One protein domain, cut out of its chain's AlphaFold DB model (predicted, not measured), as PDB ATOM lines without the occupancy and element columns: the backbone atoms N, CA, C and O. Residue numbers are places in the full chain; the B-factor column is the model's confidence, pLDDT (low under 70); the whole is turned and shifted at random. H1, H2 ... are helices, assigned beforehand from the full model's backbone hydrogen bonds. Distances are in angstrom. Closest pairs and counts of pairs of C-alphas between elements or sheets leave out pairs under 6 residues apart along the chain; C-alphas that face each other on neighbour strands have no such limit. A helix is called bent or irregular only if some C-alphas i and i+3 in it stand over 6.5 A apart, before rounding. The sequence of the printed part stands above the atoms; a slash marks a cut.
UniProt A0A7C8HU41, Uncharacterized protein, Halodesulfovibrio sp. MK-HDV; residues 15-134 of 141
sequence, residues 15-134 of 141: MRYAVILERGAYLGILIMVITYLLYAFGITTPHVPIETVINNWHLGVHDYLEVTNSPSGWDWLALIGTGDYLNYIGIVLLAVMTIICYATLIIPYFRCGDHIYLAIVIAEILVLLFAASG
ATOM      1  N   MET A  15     124.455 115.779 110.551       82.56
ATOM      2  CA  MET A  15     123.284 116.064 111.385       82.56
ATOM      3  C   MET A  15     123.159 115.075 112.550       82.56
ATOM      4  O   MET A  15     122.877 115.479 113.677       82.56
ATOM      5  N   ARG A  16     123.410 113.780 112.312       81.00
ATOM      6  CA  ARG A  16     123.408 112.768 113.379       81.00
ATOM      7  C   ARG A  16     124.503 113.037 114.411       81.00
ATOM      8  O   ARG A  16     124.221 112.971 115.605       81.00
ATOM      9  N   TYR A  17     125.713 113.352 113.951       82.44
ATOM     10  CA  TYR A  17     126.825 113.767 114.806       82.44
ATOM     11  C   TYR A  17     126.411 114.937 115.713       82.44
ATOM     12  O   TYR A  17     126.528 114.838 116.934       82.44
ATOM     13  N   ALA A  18     125.852 116.001 115.124       85.81
ATOM     14  CA  ALA A  18     125.482 117.218 115.843       85.81
ATOM     15  C   ALA A  18     124.419 116.963 116.920       85.81
ATOM     16  O   ALA A  18     124.577 117.410 118.050       85.81
ATOM     17  N   VAL A  19     123.379 116.184 116.605       89.62
ATOM     18  CA  VAL A  19     122.297 115.878 117.556       89.62
ATOM     19  C   VAL A  19     122.791 115.038 118.736       89.62
ATOM     20  O   VAL A  19     122.345 115.238 119.867       89.62
ATOM     21  N   ILE A  20     123.696 114.085 118.495       90.75
ATOM     22  CA  ILE A  20     124.284 113.274 119.570       90.75
ATOM     23  C   ILE A  20     125.145 114.161 120.470       90.75
ATOM     24  O   ILE A  20     124.979 114.122 121.690       90.75
ATOM     25  N   LEU A  21     126.006 114.988 119.867       91.56
ATOM     26  CA  LEU A  21     126.893 115.884 120.600       91.56
ATOM     27  C   LEU A  21     126.106 116.890 121.439       91.56
ATOM     28  O   LEU A  21     126.400 117.063 122.614       91.56
ATOM     29  N   GLU A  22     125.083 117.513 120.857       92.88
ATOM     30  CA  GLU A  22     124.234 118.500 121.523       92.88
ATOM     31  C   GLU A  22     123.542 117.903 122.755       92.88
ATOM     32  O   GLU A  22     123.660 118.429 123.863       92.88
ATOM     33  N   ARG A  23     122.856 116.766 122.590       93.81
ATOM     34  CA  ARG A  23     122.157 116.098 123.701       93.81
ATOM     35  C   ARG A  23     123.126 115.646 124.783       93.81
ATOM     36  O   ARG A  23     122.839 115.804 125.969       93.81
ATOM     37  N   GLY A  24     124.265 115.099 124.373       93.94
ATOM     38  CA  GLY A  24     125.333 114.702 125.273       93.94
ATOM     39  C   GLY A  24     125.917 115.873 126.057       93.94
ATOM     40  O   GLY A  24     126.117 115.760 127.264       93.94
ATOM     41  N   ALA A  25     126.118 117.011 125.395       94.38
ATOM     42  CA  ALA A  25     126.625 118.229 126.010       94.38
ATOM     43  C   ALA A  25     125.651 118.780 127.054       94.38
ATOM     44  O   ALA A  25     126.051 119.049 128.187       94.38
ATOM     45  N   TYR A  26     124.361 118.874 126.719       96.31
ATOM     46  CA  TYR A  26     123.342 119.297 127.680       96.31
ATOM     47  C   TYR A  26     123.239 118.348 128.874       96.31
ATOM     48  O   TYR A  26     123.108 118.815 130.004       96.31
ATOM     49  N   LEU A  27     123.348 117.035 128.652       96.94
ATOM     50  CA  LEU A  27     123.372 116.056 129.737       96.94
ATOM     51  C   LEU A  27     124.604 116.237 130.640       96.94
ATOM     52  O   LEU A  27     124.462 116.251 131.860       96.94
ATOM     53  N   GLY A  28     125.793 116.417 130.059       95.81
ATOM     54  CA  GLY A  28     127.026 116.673 130.810       95.81
ATOM     55  C   GLY A  28     126.942 117.946 131.644       95.81
ATOM     56  O   GLY A  28     127.216 117.913 132.839       95.81
ATOM     57  N   ILE A  29     126.467 119.044 131.052       96.44
ATOM     58  CA  ILE A  29     126.245 120.312 131.758       96.44
ATOM     59  C   ILE A  29     125.236 120.137 132.893       96.44
ATOM     60  O   ILE A  29     125.491 120.600 134.001       96.44
ATOM     61  N   LEU A  30     124.121 119.445 132.653       97.62
ATOM     62  CA  LEU A  30     123.123 119.180 133.687       97.62
ATOM     63  C   LEU A  30     123.734 118.418 134.871       97.62
ATOM     64  O   LEU A  30     123.508 118.797 136.019       97.62
ATOM     65  N   ILE A  31     124.540 117.387 134.602       97.00
ATOM     66  CA  ILE A  31     125.250 116.627 135.640       97.00
ATOM     67  C   ILE A  31     126.225 117.532 136.400       97.00
ATOM     68  O   ILE A  31     126.215 117.521 137.631       97.00
ATOM     69  N   MET A  32     127.022 118.355 135.712       96.31
ATOM     70  CA  MET A  32     127.942 119.295 136.369       96.31
ATOM     71  C   MET A  32     127.199 120.293 137.260       96.31
ATOM     72  O   MET A  32     127.617 120.554 138.380       96.31
ATOM     73  N   VAL A  33     126.061 120.822 136.803       97.25
ATOM     74  CA  VAL A  33     125.239 121.746 137.597       97.25
ATOM     75  C   VAL A  33     124.707 121.055 138.849       97.25
ATOM     76  O   VAL A  33     124.850 121.592 139.944       97.25
ATOM     77  N   ILE A  34     124.123 119.861 138.720       96.75
ATOM     78  CA  ILE A  34     123.579 119.120 139.866       96.75
ATOM     79  C   ILE A  34     124.686 118.809 140.877       96.75
ATOM     80  O   ILE A  34     124.533 119.092 142.062       96.75
ATOM     81  N   THR A  35     125.808 118.259 140.419       95.31
ATOM     82  CA  THR A  35     126.937 117.884 141.285       95.31
ATOM     83  C   THR A  35     127.588 119.100 141.941       95.31
ATOM     84  O   THR A  35     127.873 119.067 143.137       95.31
ATOM     85  N   TYR A  36     127.715 120.215 141.220       93.88
ATOM     86  CA  TYR A  36     128.169 121.481 141.787       93.88
ATOM     87  C   TYR A  36     127.229 122.001 142.879       93.88
ATOM     88  O   TYR A  36     127.698 122.436 143.925       93.88
ATOM     89  N   LEU A  37     125.908 121.930 142.684       95.81
ATOM     90  CA  LEU A  37     124.951 122.329 143.719       95.81
ATOM     91  C   LEU A  37     125.061 121.435 144.963       95.81
ATOM     92  O   LEU A  37     125.030 121.951 146.077       95.81
ATOM     93  N   LEU A  38     125.249 120.120 144.799       94.69
ATOM     94  CA  LEU A  38     125.478 119.203 145.926       94.69
ATOM     95  C   LEU A  38     126.726 119.577 146.741       94.69
ATOM     96  O   LEU A  38     126.697 119.491 147.970       94.69
ATOM     97  N   TYR A  39     127.797 120.002 146.070       92.75
ATOM     98  CA  TYR A  39     129.007 120.512 146.714       92.75
ATOM     99  C   TYR A  39     128.764 121.872 147.389       92.75
ATOM    100  O   TYR A  39     129.049 122.034 148.573       92.75
ATOM    101  N   ALA A  40     128.173 122.834 146.675       92.50
ATOM    102  CA  ALA A  40     127.972 124.202 147.154       92.50
ATOM    103  C   ALA A  40     127.025 124.287 148.362       92.50
ATOM    104  O   ALA A  40     127.230 125.109 149.253       92.50
ATOM    105  N   PHE A  41     126.005 123.426 148.419       94.69
ATOM    106  CA  PHE A  41     125.111 123.319 149.573       94.69
ATOM    107  C   PHE A  41     125.686 122.470 150.718       94.69
ATOM    108  O   PHE A  41     125.021 122.315 151.739       94.69
ATOM    109  N   GLY A  42     126.891 121.909 150.569       90.25
ATOM    110  CA  GLY A  42     127.526 121.074 151.591       90.25
ATOM    111  C   GLY A  42     126.798 119.752 151.849       90.25
ATOM    112  O   GLY A  42     126.946 119.172 152.920       90.25
ATOM    113  N   ILE A  43     125.996 119.274 150.887       92.62
ATOM    114  CA  ILE A  43     125.264 117.998 150.999       92.62
ATOM    115  C   ILE A  43     126.245 116.820 150.961       92.62
ATOM    116  O   ILE A  43     126.009 115.780 151.571       92.62
ATOM    117  N   THR A  44     127.353 116.990 150.243       90.88
ATOM    118  CA  THR A  44     128.424 116.000 150.103       90.88
ATOM    119  C   THR A  44     129.696 116.522 150.757       90.88
ATOM    120  O   THR A  44     130.034 117.698 150.618       90.88
ATOM    121  N   THR A  45     130.410 115.658 151.479       91.88
ATOM    122  CA  THR A  45     131.695 116.012 152.090       91.88
ATOM    123  C   THR A  45     132.778 116.070 151.015       91.88
ATOM    124  O   THR A  45     132.933 115.091 150.278       91.88
ATOM    125  N   PRO A  46     133.522 117.179 150.889       93.56
ATOM    126  CA  PRO A  46     134.639 117.240 149.960       93.56
ATOM    127  C   PRO A  46     135.868 116.514 150.499       93.56
ATOM    128  O   PRO A  46     136.062 116.440 151.713       93.56
ATOM    129  N   HIS A  47     136.698 116.003 149.591       94.19
ATOM    130  CA  HIS A  47     138.011 115.446 149.910       94.19
ATOM    131  C   HIS A  47     138.954 116.557 150.367       94.19
ATOM    132  O   HIS A  47     139.585 116.445 151.416       94.19
ATOM    133  N   VAL A  48     138.991 117.667 149.622       92.81
ATOM    134  CA  VAL A  48     139.801 118.840 149.960       92.81
ATOM    135  C   VAL A  48     138.914 119.963 150.512       92.81
ATOM    136  O   VAL A  48     138.101 120.537 149.779       92.81
ATOM    137  N   PRO A  49     139.065 120.336 151.797       92.56
ATOM    138  CA  PRO A  49     138.379 121.492 152.360       92.56
ATOM    139  C   PRO A  49     138.780 122.787 151.649       92.56
ATOM    140  O   PRO A  49     139.948 122.987 151.313       92.56
ATOM    141  N   ILE A  50     137.831 123.713 151.488       90.81
ATOM    142  CA  ILE A  50     138.064 124.985 150.782       90.81
ATOM    143  C   ILE A  50     139.196 125.820 151.401       90.81
ATOM    144  O   ILE A  50     139.957 126.464 150.685       90.81
ATOM    145  N   GLU A  51     139.361 125.766 152.723       93.38
ATOM    146  CA  GLU A  51     140.451 126.448 153.432       93.38
ATOM    147  C   GLU A  51     141.822 125.908 153.008       93.38
ATOM    148  O   GLU A  51     142.752 126.678 152.765       93.38
ATOM    149  N   THR A  52     141.940 124.587 152.849       93.44
ATOM    150  CA  THR A  52     143.157 123.936 152.357       93.44
ATOM    151  C   THR A  52     143.452 124.360 150.923       93.44
ATOM    152  O   THR A  52     144.608 124.640 150.614       93.44
ATOM    153  N   VAL A  53     142.433 124.490 150.067       92.50
ATOM    154  CA  VAL A  53     142.607 125.007 148.700       92.50
ATOM    155  C   VAL A  53     143.185 126.425 148.730       92.50
ATOM    156  O   VAL A  53     144.205 126.690 148.098       92.50
ATOM    157  N   ILE A  54     142.577 127.328 149.507       94.69
ATOM    158  CA  ILE A  54     142.982 128.741 149.592       94.69
ATOM    159  C   ILE A  54     144.406 128.882 150.139       94.69
ATOM    160  O   ILE A  54     145.192 129.665 149.614       94.69
ATOM    161  N   ASN A  55     144.773 128.110 151.160       95.75
ATOM    162  CA  ASN A  55     146.102 128.202 151.766       95.75
ATOM    163  C   ASN A  55     147.213 127.663 150.847       95.75
ATOM    164  O   ASN A  55     148.353 128.122 150.918       95.75
ATOM    165  N   ASN A  56     146.883 126.734 149.947       96.00
ATOM    166  CA  ASN A  56     147.852 126.023 149.110       96.00
ATOM    167  C   ASN A  56     147.787 126.393 147.618       96.00
ATOM    168  O   ASN A  56     148.557 125.855 146.833       96.00
ATOM    169  N   TRP A  57     146.941 127.348 147.212       94.00
ATOM    170  CA  TRP A  57     146.775 127.788 145.812       94.00
ATOM    171  C   TRP A  57     148.048 128.321 145.129       94.00
ATOM    172  O   TRP A  57     148.090 128.449 143.909       94.00
ATOM    173  N   HIS A  58     149.066 128.664 145.921       94.94
ATOM    174  CA  HIS A  58     150.356 129.156 145.448       94.94
ATOM    175  C   HIS A  58     151.312 128.025 145.036       94.94
ATOM    176  O   HIS A  58     152.329 128.299 144.399       94.94
ATOM    177  N   LEU A  59     151.018 126.783 145.435       95.06
ATOM    178  CA  LEU A  59     151.835 125.612 145.140       95.06
ATOM    179  C   LEU A  59     151.685 125.185 143.676       95.06
ATOM    180  O   LEU A  59     150.645 125.388 143.046       95.06
ATOM    181  N   GLY A  60     152.729 124.541 143.147       94.25
ATOM    182  CA  GLY A  60     152.627 123.805 141.891       94.25
ATOM    183  C   GLY A  60     151.678 122.611 142.027       94.25
ATOM    184  O   GLY A  60     151.418 122.132 143.128       94.25
ATOM    185  N   VAL A  61     151.167 122.104 140.901       90.69
ATOM    186  CA  VAL A  61     150.194 120.995 140.912       90.69
ATOM    187  C   VAL A  61     150.731 119.744 141.615       90.69
ATOM    188  O   VAL A  61     149.980 119.098 142.335       90.69
ATOM    189  N   HIS A  62     152.020 119.427 141.455       90.56
ATOM    190  CA  HIS A  62     152.642 118.269 142.096       90.56
ATOM    191  C   HIS A  62     152.605 118.390 143.627       90.56
ATOM    192  O   HIS A  62     151.993 117.557 144.293       90.56
ATOM    193  N   ASP A  63     153.152 119.486 144.158       93.75
ATOM    194  CA  ASP A  63     153.187 119.765 145.596       93.75
ATOM    195  C   ASP A  63     151.771 119.876 146.185       93.75
ATOM    196  O   ASP A  63     151.498 119.407 147.289       93.75
ATOM    197  N   TYR A  64     150.833 120.465 145.438       94.19
ATOM    198  CA  TYR A  64     149.438 120.570 145.855       94.19
ATOM    199  C   TYR A  64     148.775 119.194 146.010       94.19
ATOM    200  O   TYR A  64     148.074 118.948 146.997       94.19
ATOM    201  N   LEU A  65     148.990 118.287 145.053       92.88
ATOM    202  CA  LEU A  65     148.455 116.925 145.118       92.88
ATOM    203  C   LEU A  65     149.060 116.148 146.294       92.88
ATOM    204  O   LEU A  65     148.324 115.450 146.989       92.88
ATOM    205  N   GLU A  66     150.353 116.323 146.570       92.69
ATOM    206  CA  GLU A  66     151.022 115.694 147.713       92.69
ATOM    207  C   GLU A  66     150.460 116.200 149.051       92.69
ATOM    208  O   GLU A  66     150.034 115.402 149.889       92.69
ATOM    209  N   VAL A  67     150.348 117.522 149.231       93.94
ATOM    210  CA  VAL A  67     149.811 118.136 150.462       93.94
ATOM    211  C   VAL A  67     148.359 117.729 150.716       93.94
ATOM    212  O   VAL A  67     147.954 117.524 151.862       93.94
ATOM    213  N   THR A  68     147.561 117.593 149.658       93.00
ATOM    214  CA  THR A  68     146.142 117.224 149.765       93.00
ATOM    215  C   THR A  68     145.898 115.715 149.756       93.00
ATOM    216  O   THR A  68     144.750 115.292 149.885       93.00
ATOM    217  N   ASN A  69     146.949 114.890 149.633       91.88
ATOM    218  CA  ASN A  69     146.844 113.444 149.397       91.88
ATOM    219  C   ASN A  69     145.842 113.121 148.276       91.88
ATOM    220  O   ASN A  69     145.011 112.218 148.393       91.88
ATOM    221  N   SER A  70     145.874 113.924 147.215       92.75
ATOM    222  CA  SER A  70     144.953 113.808 146.096       92.75
ATOM    223  C   SER A  70     145.552 112.914 145.009       92.75
ATOM    224  O   SER A  70     146.727 113.063 144.666       92.75
ATOM    225  N   PRO A  71     144.762 111.997 144.434       90.50
ATOM    226  CA  PRO A  71     145.216 111.127 143.364       90.50
ATOM    227  C   PRO A  71     145.514 111.906 142.078       90.50
ATOM    228  O   PRO A  71     144.911 112.943 141.796       90.50
ATOM    229  N   SER A  72     146.395 111.345 141.252       87.94
ATOM    230  CA  SER A  72     146.683 111.828 139.898       87.94
ATOM    231  C   SER A  72     146.048 110.934 138.830       87.94
ATOM    232  O   SER A  72     145.821 109.748 139.059       87.94
ATOM    233  N   GLY A  73     145.820 111.467 137.628       87.31
ATOM    234  CA  GLY A  73     145.295 110.669 136.515       87.31
ATOM    235  C   GLY A  73     143.892 110.141 136.812       87.31
ATOM    236  O   GLY A  73     143.072 110.889 137.326       87.31
ATOM    237  N   TRP A  74     143.614 108.872 136.494       90.50
ATOM    238  CA  TRP A  74     142.291 108.237 136.653       90.50
ATOM    239  C   TRP A  74     141.943 107.804 138.080       90.50
ATOM    240  O   TRP A  74     140.787 107.463 138.341       90.50
ATOM    241  N   ASP A  75     142.892 107.864 139.013       91.06
ATOM    242  CA  ASP A  75     142.678 107.444 140.403       91.06
ATOM    243  C   ASP A  75     141.665 108.341 141.142       91.06
ATOM    244  O   ASP A  75     141.130 107.958 142.181       91.06
ATOM    245  N   TRP A  76     141.301 109.491 140.558       92.12
ATOM    246  CA  TRP A  76     140.182 110.326 141.003       92.12
ATOM    247  C   TRP A  76     138.855 109.555 141.107       92.12
ATOM    248  O   TRP A  76     137.999 109.925 141.906       92.12
ATOM    249  N   LEU A  77     138.683 108.461 140.349       92.88
ATOM    250  CA  LEU A  77     137.500 107.596 140.428       92.88
ATOM    251  C   LEU A  77     137.281 107.027 141.837       92.88
ATOM    252  O   LEU A  77     136.136 106.807 142.230       92.88
ATOM    253  N   ALA A  78     138.348 106.832 142.619       92.31
ATOM    254  CA  ALA A  78     138.244 106.405 144.014       92.31
ATOM    255  C   ALA A  78     137.591 107.474 144.911       92.31
ATOM    256  O   ALA A  78     137.013 107.140 145.945       92.31
ATOM    257  N   LEU A  79     137.639 108.743 144.498       93.31
ATOM    258  CA  LEU A  79     137.079 109.893 145.206       93.31
ATOM    259  C   LEU A  79     135.718 110.331 144.661       93.31
ATOM    260  O   LEU A  79     135.180 111.335 145.102       93.31
ATOM    261  N   ILE A  80     135.088 109.572 143.762       92.00
ATOM    262  CA  ILE A  80     133.782 109.940 143.186       92.00
ATOM    263  C   ILE A  80     132.675 110.140 144.239       92.00
ATOM    264  O   ILE A  80     131.665 110.777 143.962       92.00
ATOM    265  N   GLY A  81     132.853 109.594 145.448       88.38
ATOM    266  CA  GLY A  81     131.951 109.795 146.583       88.38
ATOM    267  C   GLY A  81     132.097 111.150 147.287       88.38
ATOM    268  O   GLY A  81     131.263 111.468 148.135       88.38
ATOM    269  N   THR A  82     133.122 111.942 146.968       92.00
ATOM    270  CA  THR A  82     133.353 113.260 147.565       92.00
ATOM    271  C   THR A  82     132.815 114.371 146.669       92.00
ATOM    272  O   THR A  82     132.792 114.268 145.441       92.00
ATOM    273  N   GLY A  83     132.331 115.448 147.289       90.12
ATOM    274  CA  GLY A  83     131.596 116.497 146.572       90.12
ATOM    275  C   GLY A  83     132.415 117.231 145.506       90.12
ATOM    276  O   GLY A  83     131.900 117.577 144.447       90.12
ATOM    277  N   ASP A  84     133.701 117.431 145.770       91.62
ATOM    278  CA  ASP A  84     134.668 118.093 144.892       91.62
ATOM    279  C   ASP A  84     135.037 117.261 143.651       91.62
ATOM    280  O   ASP A  84     135.240 117.827 142.575       91.62
ATOM    281  N   TYR A  85     135.043 115.930 143.760       94.50
ATOM    282  CA  TYR A  85     135.371 115.017 142.657       94.50
ATOM    283  C   TYR A  85     134.148 114.517 141.884       94.50
ATOM    284  O   TYR A  85     134.269 114.108 140.728       94.50
ATOM    285  N   LEU A  86     132.946 114.603 142.455       94.44
ATOM    286  CA  LEU A  86     131.712 114.172 141.793       94.44
ATOM    287  C   LEU A  86     131.443 114.940 140.482       94.44
ATOM    288  O   LEU A  86     130.908 114.383 139.521       94.44
ATOM    289  N   ASN A  87     131.870 116.204 140.405       94.31
ATOM    290  CA  ASN A  87     131.720 117.040 139.210       94.31
ATOM    291  C   ASN A  87     132.537 116.521 138.006       94.31
ATOM    292  O   ASN A  87     132.165 116.733 136.848       94.31
ATOM    293  N   TYR A  88     133.604 115.751 138.244       94.62
ATOM    294  CA  TYR A  88     134.433 115.195 137.170       94.62
ATOM    295  C   TYR A  88     133.656 114.224 136.277       94.62
ATOM    296  O   TYR A  88     133.992 114.084 135.103       94.62
ATOM    297  N   ILE A  89     132.569 113.619 136.770       95.31
ATOM    298  CA  ILE A  89     131.675 112.779 135.959       95.31
ATOM    299  C   ILE A  89     131.143 113.556 134.753       95.31
ATOM    300  O   ILE A  89     131.157 113.050 133.630       95.31
ATOM    301  N   GLY A  90     130.681 114.789 134.975       94.75
ATOM    302  CA  GLY A  90     130.163 115.634 133.906       94.75
ATOM    303  C   GLY A  90     131.258 116.007 132.908       94.75
ATOM    304  O   GLY A  90     131.042 115.914 131.702       94.75
ATOM    305  N   ILE A  91     132.457 116.327 133.402       93.88
ATOM    306  CA  ILE A  91     133.628 116.642 132.568       93.88
ATOM    307  C   ILE A  91     134.020 115.443 131.693       93.88
ATOM    308  O   ILE A  91     134.188 115.592 130.481       93.88
ATOM    309  N   VAL A  92     134.115 114.242 132.272       94.81
ATOM    310  CA  VAL A  92     134.435 113.017 131.525       94.81
ATOM    311  C   VAL A  92     133.353 112.702 130.502       94.81
ATOM    312  O   VAL A  92     133.684 112.359 129.370       94.81
ATOM    313  N   LEU A  93     132.074 112.871 130.845       95.06
ATOM    314  CA  LEU A  93     130.988 112.677 129.888       95.06
ATOM    315  C   LEU A  93     131.111 113.631 128.693       95.06
ATOM    316  O   LEU A  93     130.956 113.191 127.554       95.06
ATOM    317  N   LEU A  94     131.417 114.909 128.934       94.06
ATOM    318  CA  LEU A  94     131.628 115.895 127.871       94.06
ATOM    319  C   LEU A  94     132.803 115.510 126.966       94.06
ATOM    320  O   LEU A  94     132.658 115.536 125.746       94.06
ATOM    321  N   ALA A  95     133.934 115.098 127.545       92.94
ATOM    322  CA  ALA A  95     135.111 114.680 126.784       92.94
ATOM    323  C   ALA A  95     134.856 113.405 125.955       92.94
ATOM    324  O   ALA A  95     135.203 113.334 124.775       92.94
ATOM    325  N   VAL A  96     134.203 112.401 126.549       93.88
ATOM    326  CA  VAL A  96     133.873 111.133 125.880       93.88
ATOM    327  C   VAL A  96     132.829 111.333 124.783       93.88
ATOM    328  O   VAL A  96     132.846 110.603 123.791       93.88
ATOM    329  N   MET A  97     131.952 112.337 124.899       93.38
ATOM    330  CA  MET A  97     130.946 112.619 123.873       93.38
ATOM    331  C   MET A  97     131.588 112.869 122.508       93.38
ATOM    332  O   MET A  97     131.134 112.311 121.514       93.38
ATOM    333  N   THR A  98     132.696 113.610 122.453       91.06
ATOM    334  CA  THR A  98     133.444 113.839 121.211       91.06
ATOM    335  C   THR A  98     133.924 112.525 120.586       91.06
ATOM    336  O   THR A  98     133.750 112.319 119.384       91.06
ATOM    337  N   ILE A  99     134.442 111.594 121.396       94.00
ATOM    338  CA  ILE A  99     134.873 110.262 120.938       94.00
ATOM    339  C   ILE A  99     133.685 109.481 120.362       94.00
ATOM    340  O   ILE A  99     133.784 108.910 119.275       94.00
ATOM    341  N   ILE A 100     132.545 109.480 121.062       93.25
ATOM    342  CA  ILE A 100     131.315 108.811 120.611       93.25
ATOM    343  C   ILE A 100     130.858 109.392 119.271       93.25
ATOM    344  O   ILE A 100     130.531 108.641 118.351       93.25
ATOM    345  N   CYS A 101     130.850 110.717 119.140       90.12
ATOM    346  CA  CYS A 101     130.414 111.396 117.931       90.12
ATOM    347  C   CYS A 101     131.301 111.030 116.732       90.12
ATOM    348  O   CYS A 101     130.766 110.628 115.696       90.12
ATOM    349  N   TYR A 102     132.627 111.043 116.881       91.12
ATOM    350  CA  TYR A 102     133.545 110.561 115.841       91.12
ATOM    351  C   TYR A 102     133.339 109.081 115.509       91.12
ATOM    352  O   TYR A 102     133.289 108.712 114.334       91.12
ATOM    353  N   ALA A 103     133.116 108.226 116.512       92.38
ATOM    354  CA  ALA A 103     132.851 106.807 116.284       92.38
ATOM    355  C   ALA A 103     131.602 106.574 115.412       92.38
ATOM    356  O   ALA A 103     131.558 105.622 114.630       92.38
ATOM    357  N   THR A 104     130.604 107.467 115.471       90.00
ATOM    358  CA  THR A 104     129.416 107.368 114.606       90.00
ATOM    359  C   THR A 104     129.701 107.604 113.120       90.00
ATOM    360  O   THR A 104     128.923 107.134 112.286       90.00
ATOM    361  N   LEU A 105     130.812 108.269 112.783       88.62
ATOM    362  CA  LEU A 105     131.226 108.575 111.408       88.62
ATOM    363  C   LEU A 105     132.006 107.429 110.742       88.62
ATOM    364  O   LEU A 105     132.056 107.356 109.515       88.62
ATOM    365  N   ILE A 106     132.535 106.480 111.527       90.69
ATOM    366  CA  ILE A 106     133.326 105.344 111.024       90.69
ATOM    367  C   ILE A 106     132.516 104.488 110.039       90.69
ATOM    368  O   ILE A 106     132.979 104.195 108.937       90.69
ATOM    369  N   ILE A 107     131.297 104.083 110.419       86.88
ATOM    370  CA  ILE A 107     130.469 103.186 109.593       86.88
ATOM    371  C   ILE A 107     130.061 103.855 108.263       86.88
ATOM    372  O   ILE A 107     130.203 103.201 107.225       86.88
ATOM    373  N   PRO A 108     129.571 105.115 108.243       85.81
ATOM    374  CA  PRO A 108     129.324 105.850 107.003       85.81
ATOM    375  C   PRO A 108     130.546 105.936 106.081       85.81
ATOM    376  O   PRO A 108     130.445 105.525 104.926       85.81
ATOM    377  N   TYR A 109     131.708 106.381 106.576       86.50
ATOM    378  CA  TYR A 109     132.901 106.542 105.732       86.50
ATOM    379  C   TYR A 109     133.441 105.216 105.205       86.50
ATOM    380  O   TYR A 109     133.816 105.127 104.036       86.50
ATOM    381  N   PHE A 110     133.382 104.152 106.008       88.50
ATOM    382  CA  PHE A 110     133.733 102.811 105.548       88.50
ATOM    383  C   PHE A 110     132.820 102.326 104.410       88.50
ATOM    384  O   PHE A 110     133.301 101.757 103.435       88.50
ATOM    385  N   ARG A 111     131.505 102.573 104.498       85.88
ATOM    386  CA  ARG A 111     130.535 102.173 103.460       85.88
ATOM    387  C   ARG A 111     130.621 103.012 102.189       85.88
ATOM    388  O   ARG A 111     130.390 102.475 101.111       85.88
ATOM    389  N   CYS A 112     130.943 104.296 102.311       83.75
ATOM    390  CA  CYS A 112     131.126 105.194 101.170       83.75
ATOM    391  C   CYS A 112     132.478 105.004 100.462       83.75
ATOM    392  O   CYS A 112     132.686 105.595  99.406       83.75
ATOM    393  N   GLY A 113     133.385 104.182 101.010       84.75
ATOM    394  CA  GLY A 113     134.726 103.973 100.455       84.75
ATOM    395  C   GLY A 113     135.657 105.170 100.658       84.75
ATOM    396  O   GLY A 113     136.650 105.311  99.948       84.75
ATOM    397  N   ASP A 114     135.340 106.043 101.614       89.12
ATOM    398  CA  ASP A 114     136.092 107.270 101.831       89.12
ATOM    399  C   ASP A 114     137.258 107.049 102.803       89.12
ATOM    400  O   ASP A 114     137.191 107.311 104.009       89.12
ATOM    401  N   HIS A 115     138.338 106.485 102.267       89.38
ATOM    402  CA  HIS A 115     139.476 106.016 103.053       89.38
ATOM    403  C   HIS A 115     140.259 107.138 103.747       89.38
ATOM    404  O   HIS A 115     140.821 106.900 104.816       89.38
ATOM    405  N   ILE A 116     140.289 108.350 103.178       94.00
ATOM    406  CA  ILE A 116     141.026 109.482 103.764       94.00
ATOM    407  C   ILE A 116     140.293 109.980 105.008       94.00
ATOM    408  O   ILE A 116     140.891 110.056 106.081       94.00
ATOM    409  N   TYR A 117     138.993 110.260 104.897       89.06
ATOM    410  CA  TYR A 117     138.208 110.726 106.040       89.06
ATOM    411  C   TYR A 117     138.063 109.642 107.113       89.06
ATOM    412  O   TYR A 117     138.131 109.950 108.303       89.06
ATOM    413  N   LEU A 118     137.970 108.366 106.724       91.88
ATOM    414  CA  LEU A 118     138.017 107.251 107.670       91.88
ATOM    415  C   LEU A 118     139.331 107.232 108.470       91.88
ATOM    416  O   LEU A 118     139.296 107.079 109.690       91.88
ATOM    417  N   ALA A 119     140.477 107.397 107.803       95.81
ATOM    418  CA  ALA A 119     141.779 107.422 108.468       95.81
ATOM    419  C   ALA A 119     141.904 108.605 109.441       95.81
ATOM    420  O   ALA A 119     142.406 108.425 110.550       95.81
ATOM    421  N   ILE A 120     141.404 109.784 109.056       94.69
ATOM    422  CA  ILE A 120     141.388 110.979 109.913       94.69
ATOM    423  C   ILE A 120     140.560 110.726 111.176       94.69
ATOM    424  O   ILE A 120     141.077 110.905 112.274       94.69
ATOM    425  N   VAL A 121     139.328 110.226 111.043       94.12
ATOM    426  CA  VAL A 121     138.449 109.946 112.195       94.12
ATOM    427  C   VAL A 121     139.072 108.930 113.153       94.12
ATOM    428  O   VAL A 121     139.008 109.096 114.371       94.12
ATOM    429  N   ILE A 122     139.698 107.875 112.624       95.94
ATOM    430  CA  ILE A 122     140.400 106.887 113.454       95.94
ATOM    431  C   ILE A 122     141.572 107.547 114.188       95.94
ATOM    432  O   ILE A 122     141.737 107.323 115.387       95.94
ATOM    433  N   ALA A 123     142.364 108.374 113.504       96.56
ATOM    434  CA  ALA A 123     143.476 109.091 114.118       96.56
ATOM    435  C   ALA A 123     143.004 110.058 115.219       96.56
ATOM    436  O   ALA A 123     143.597 110.075 116.293       96.56
ATOM    437  N   GLU A 124     141.918 110.803 115.003       95.00
ATOM    438  CA  GLU A 124     141.329 111.698 116.009       95.00
ATOM    439  C   GLU A 124     140.886 110.933 117.259       95.00
ATOM    440  O   GLU A 124     141.228 111.323 118.375       95.00
ATOM    441  N   ILE A 125     140.196 109.800 117.093       95.56
ATOM    442  CA  ILE A 125     139.804 108.940 118.218       95.56
ATOM    443  C   ILE A 125     141.037 108.456 118.982       95.56
ATOM    444  O   ILE A 125     141.054 108.516 120.210       95.56
ATOM    445  N   LEU A 126     142.082 108.007 118.281       95.25
ATOM    446  CA  LEU A 126     143.322 107.563 118.919       95.25
ATOM    447  C   LEU A 126     143.990 108.697 119.703       95.25
ATOM    448  O   LEU A 126     144.372 108.485 120.849       95.25
ATOM    449  N   VAL A 127     144.083 109.900 119.134       94.31
ATOM    450  CA  VAL A 127     144.645 111.077 119.819       94.31
ATOM    451  C   VAL A 127     143.854 111.404 121.085       94.31
ATOM    452  O   VAL A 127     144.458 111.614 122.136       94.31
ATOM    453  N   LEU A 128     142.521 111.394 121.023       93.62
ATOM    454  CA  LEU A 128     141.668 111.645 122.187       93.62
ATOM    455  C   LEU A 128     141.846 110.571 123.268       93.62
ATOM    456  O   LEU A 128     141.930 110.902 124.448       93.62
ATOM    457  N   LEU A 129     141.959 109.299 122.882       93.38
ATOM    458  CA  LEU A 129     142.217 108.200 123.815       93.38
ATOM    459  C   LEU A 129     143.611 108.300 124.445       93.38
ATOM    460  O   LEU A 129     143.751 108.082 125.647       93.38
ATOM    461  N   PHE A 130     144.635 108.674 123.676       92.62
ATOM    462  CA  PHE A 130     145.982 108.886 124.204       92.62
ATOM    463  C   PHE A 130     146.043 110.075 125.163       92.62
ATOM    464  O   PHE A 130     146.646 109.957 126.230       92.62
ATOM    465  N   ALA A 131     145.376 111.183 124.837       89.31
ATOM    466  CA  ALA A 131     145.248 112.322 125.739       89.31
ATOM    467  C   ALA A 131     144.526 111.923 127.037       89.31
ATOM    468  O   ALA A 131     145.017 112.200 128.129       89.31
ATOM    469  N   ALA A 132     143.412 111.194 126.925       89.31
ATOM    470  CA  ALA A 132     142.647 110.714 128.069       89.31
ATOM    471  C   ALA A 132     143.418 109.684 128.914       89.31
ATOM    472  O   ALA A 132     143.230 109.631 130.122       89.31
ATOM    473  N   SER A 133     144.302 108.880 128.318       87.56
ATOM    474  CA  SER A 133     145.084 107.862 129.040       87.56
ATOM    475  C   SER A 133     146.095 108.440 130.037       87.56
ATOM    476  O   SER A 133     146.586 107.711 130.893       87.56
ATOM    477  N   GLY A 134     146.435 109.727 129.916       79.69
ATOM    478  CA  GLY A 134     147.487 110.359 130.714       79.69
ATOM    479  C   GLY A 134     148.912 110.032 130.251       79.69
ATOM    480  O   GLY A 134     149.853 110.617 130.769       79.69
TER     481      GLY A 134
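What this domain is: This is residues 15 to 134 of the 141 residues of an uncharacterized protein of Halodesulfovibrio sp. MK-HDV (UniProt A0A7C8HU41). Three long helices, H1, H6 and H7, lie side by side in a row with H6 in the middle, each running the opposite way to its neighbour; at one end of the row is a loose head of loops and four short helices, H2 to H5. In the head, H5 sits beside the last turns of H1, while H2 and H3 lie far out and touch no helix. The printed part has 120 residues, with seven named helices from H1 to H7 along the chain and no named strand, and its class is all helix. It is loose, with a radius of gyration of the C-alphas of 18.5 A, and spans 57 by 29 by 23 A, only just a rod.

Where its parts are: Find C-alpha 15 at (123.284, 116.064, 111.385); from there H1 runs through residues 15 to 40, 37.0 A, to C-alpha 40 at (127.972, 124.202, 147.154). Next come H2, residues 50 to 56, and H3, residues 61 to 67, each 10.0 A long. H4, residues 73 to 79, measures 12.0 A and is only just irregular: C-alphas 73 and 76 are 6.8 A apart. H5, residues 83 to 86, covers 5.3 A. H6, residues 88 to 112, runs 37.5 A and is also only just irregular, with C-alphas 104 and 107 6.6 A apart. H7, residues 115 to 133, runs 26.6 A to C-alpha 133 at (145.084, 107.862, 129.040).

How they stand to each other: Start at H1, which touches H6 at a shallow tilt of 9 degrees, opposite ways; look at Gly 28 and Gly 90, their closest C-alphas, 4.5 A apart. With residues 35 to 39 alone H1 touches H5, closest at the C-alphas of Tyr 39 and Gly 83, 4.8 A. H2 and H3 are close but not clearly touching, the C-alphas of Asn 56 and Tyr 64 being closest at 6.5 A. H4 and H5 touch only at the corner, and only just, with 3 pairs of C-alphas within 8 A; the closest are those of Leu 79 and Tyr 85, 6.0 A. H5 and H6 meet only through their link. H6, with residues 99 to 110 alone, touches H7 in a helical hairpin, at a shallow tilt of 19 degrees, opposite ways; the closest C-alphas are those of Tyr 109 and Leu 118, 5.5 A. H1 and H7 are apart. In the backbones of H1, H2, H3 and H7 every O i to N i+4 pair is within hydrogen-bond range; in H6 15 of 21 are, in H4 0 of 3 beside 3 of 4 O i to N i+3 pairs, and H5 is too short for an O i to N i+4 pair.

The domain as a whole: Look for the two C-alphas farthest apart at Asn 55 and Gly 113, 57.9 A. The printed part has no cut, and no link is long; the link from H1 to H2, 9 residues, is short and the other links are tight. The mean pLDDT of the printed part is 92.2, and no printed residue is under 70 in this model.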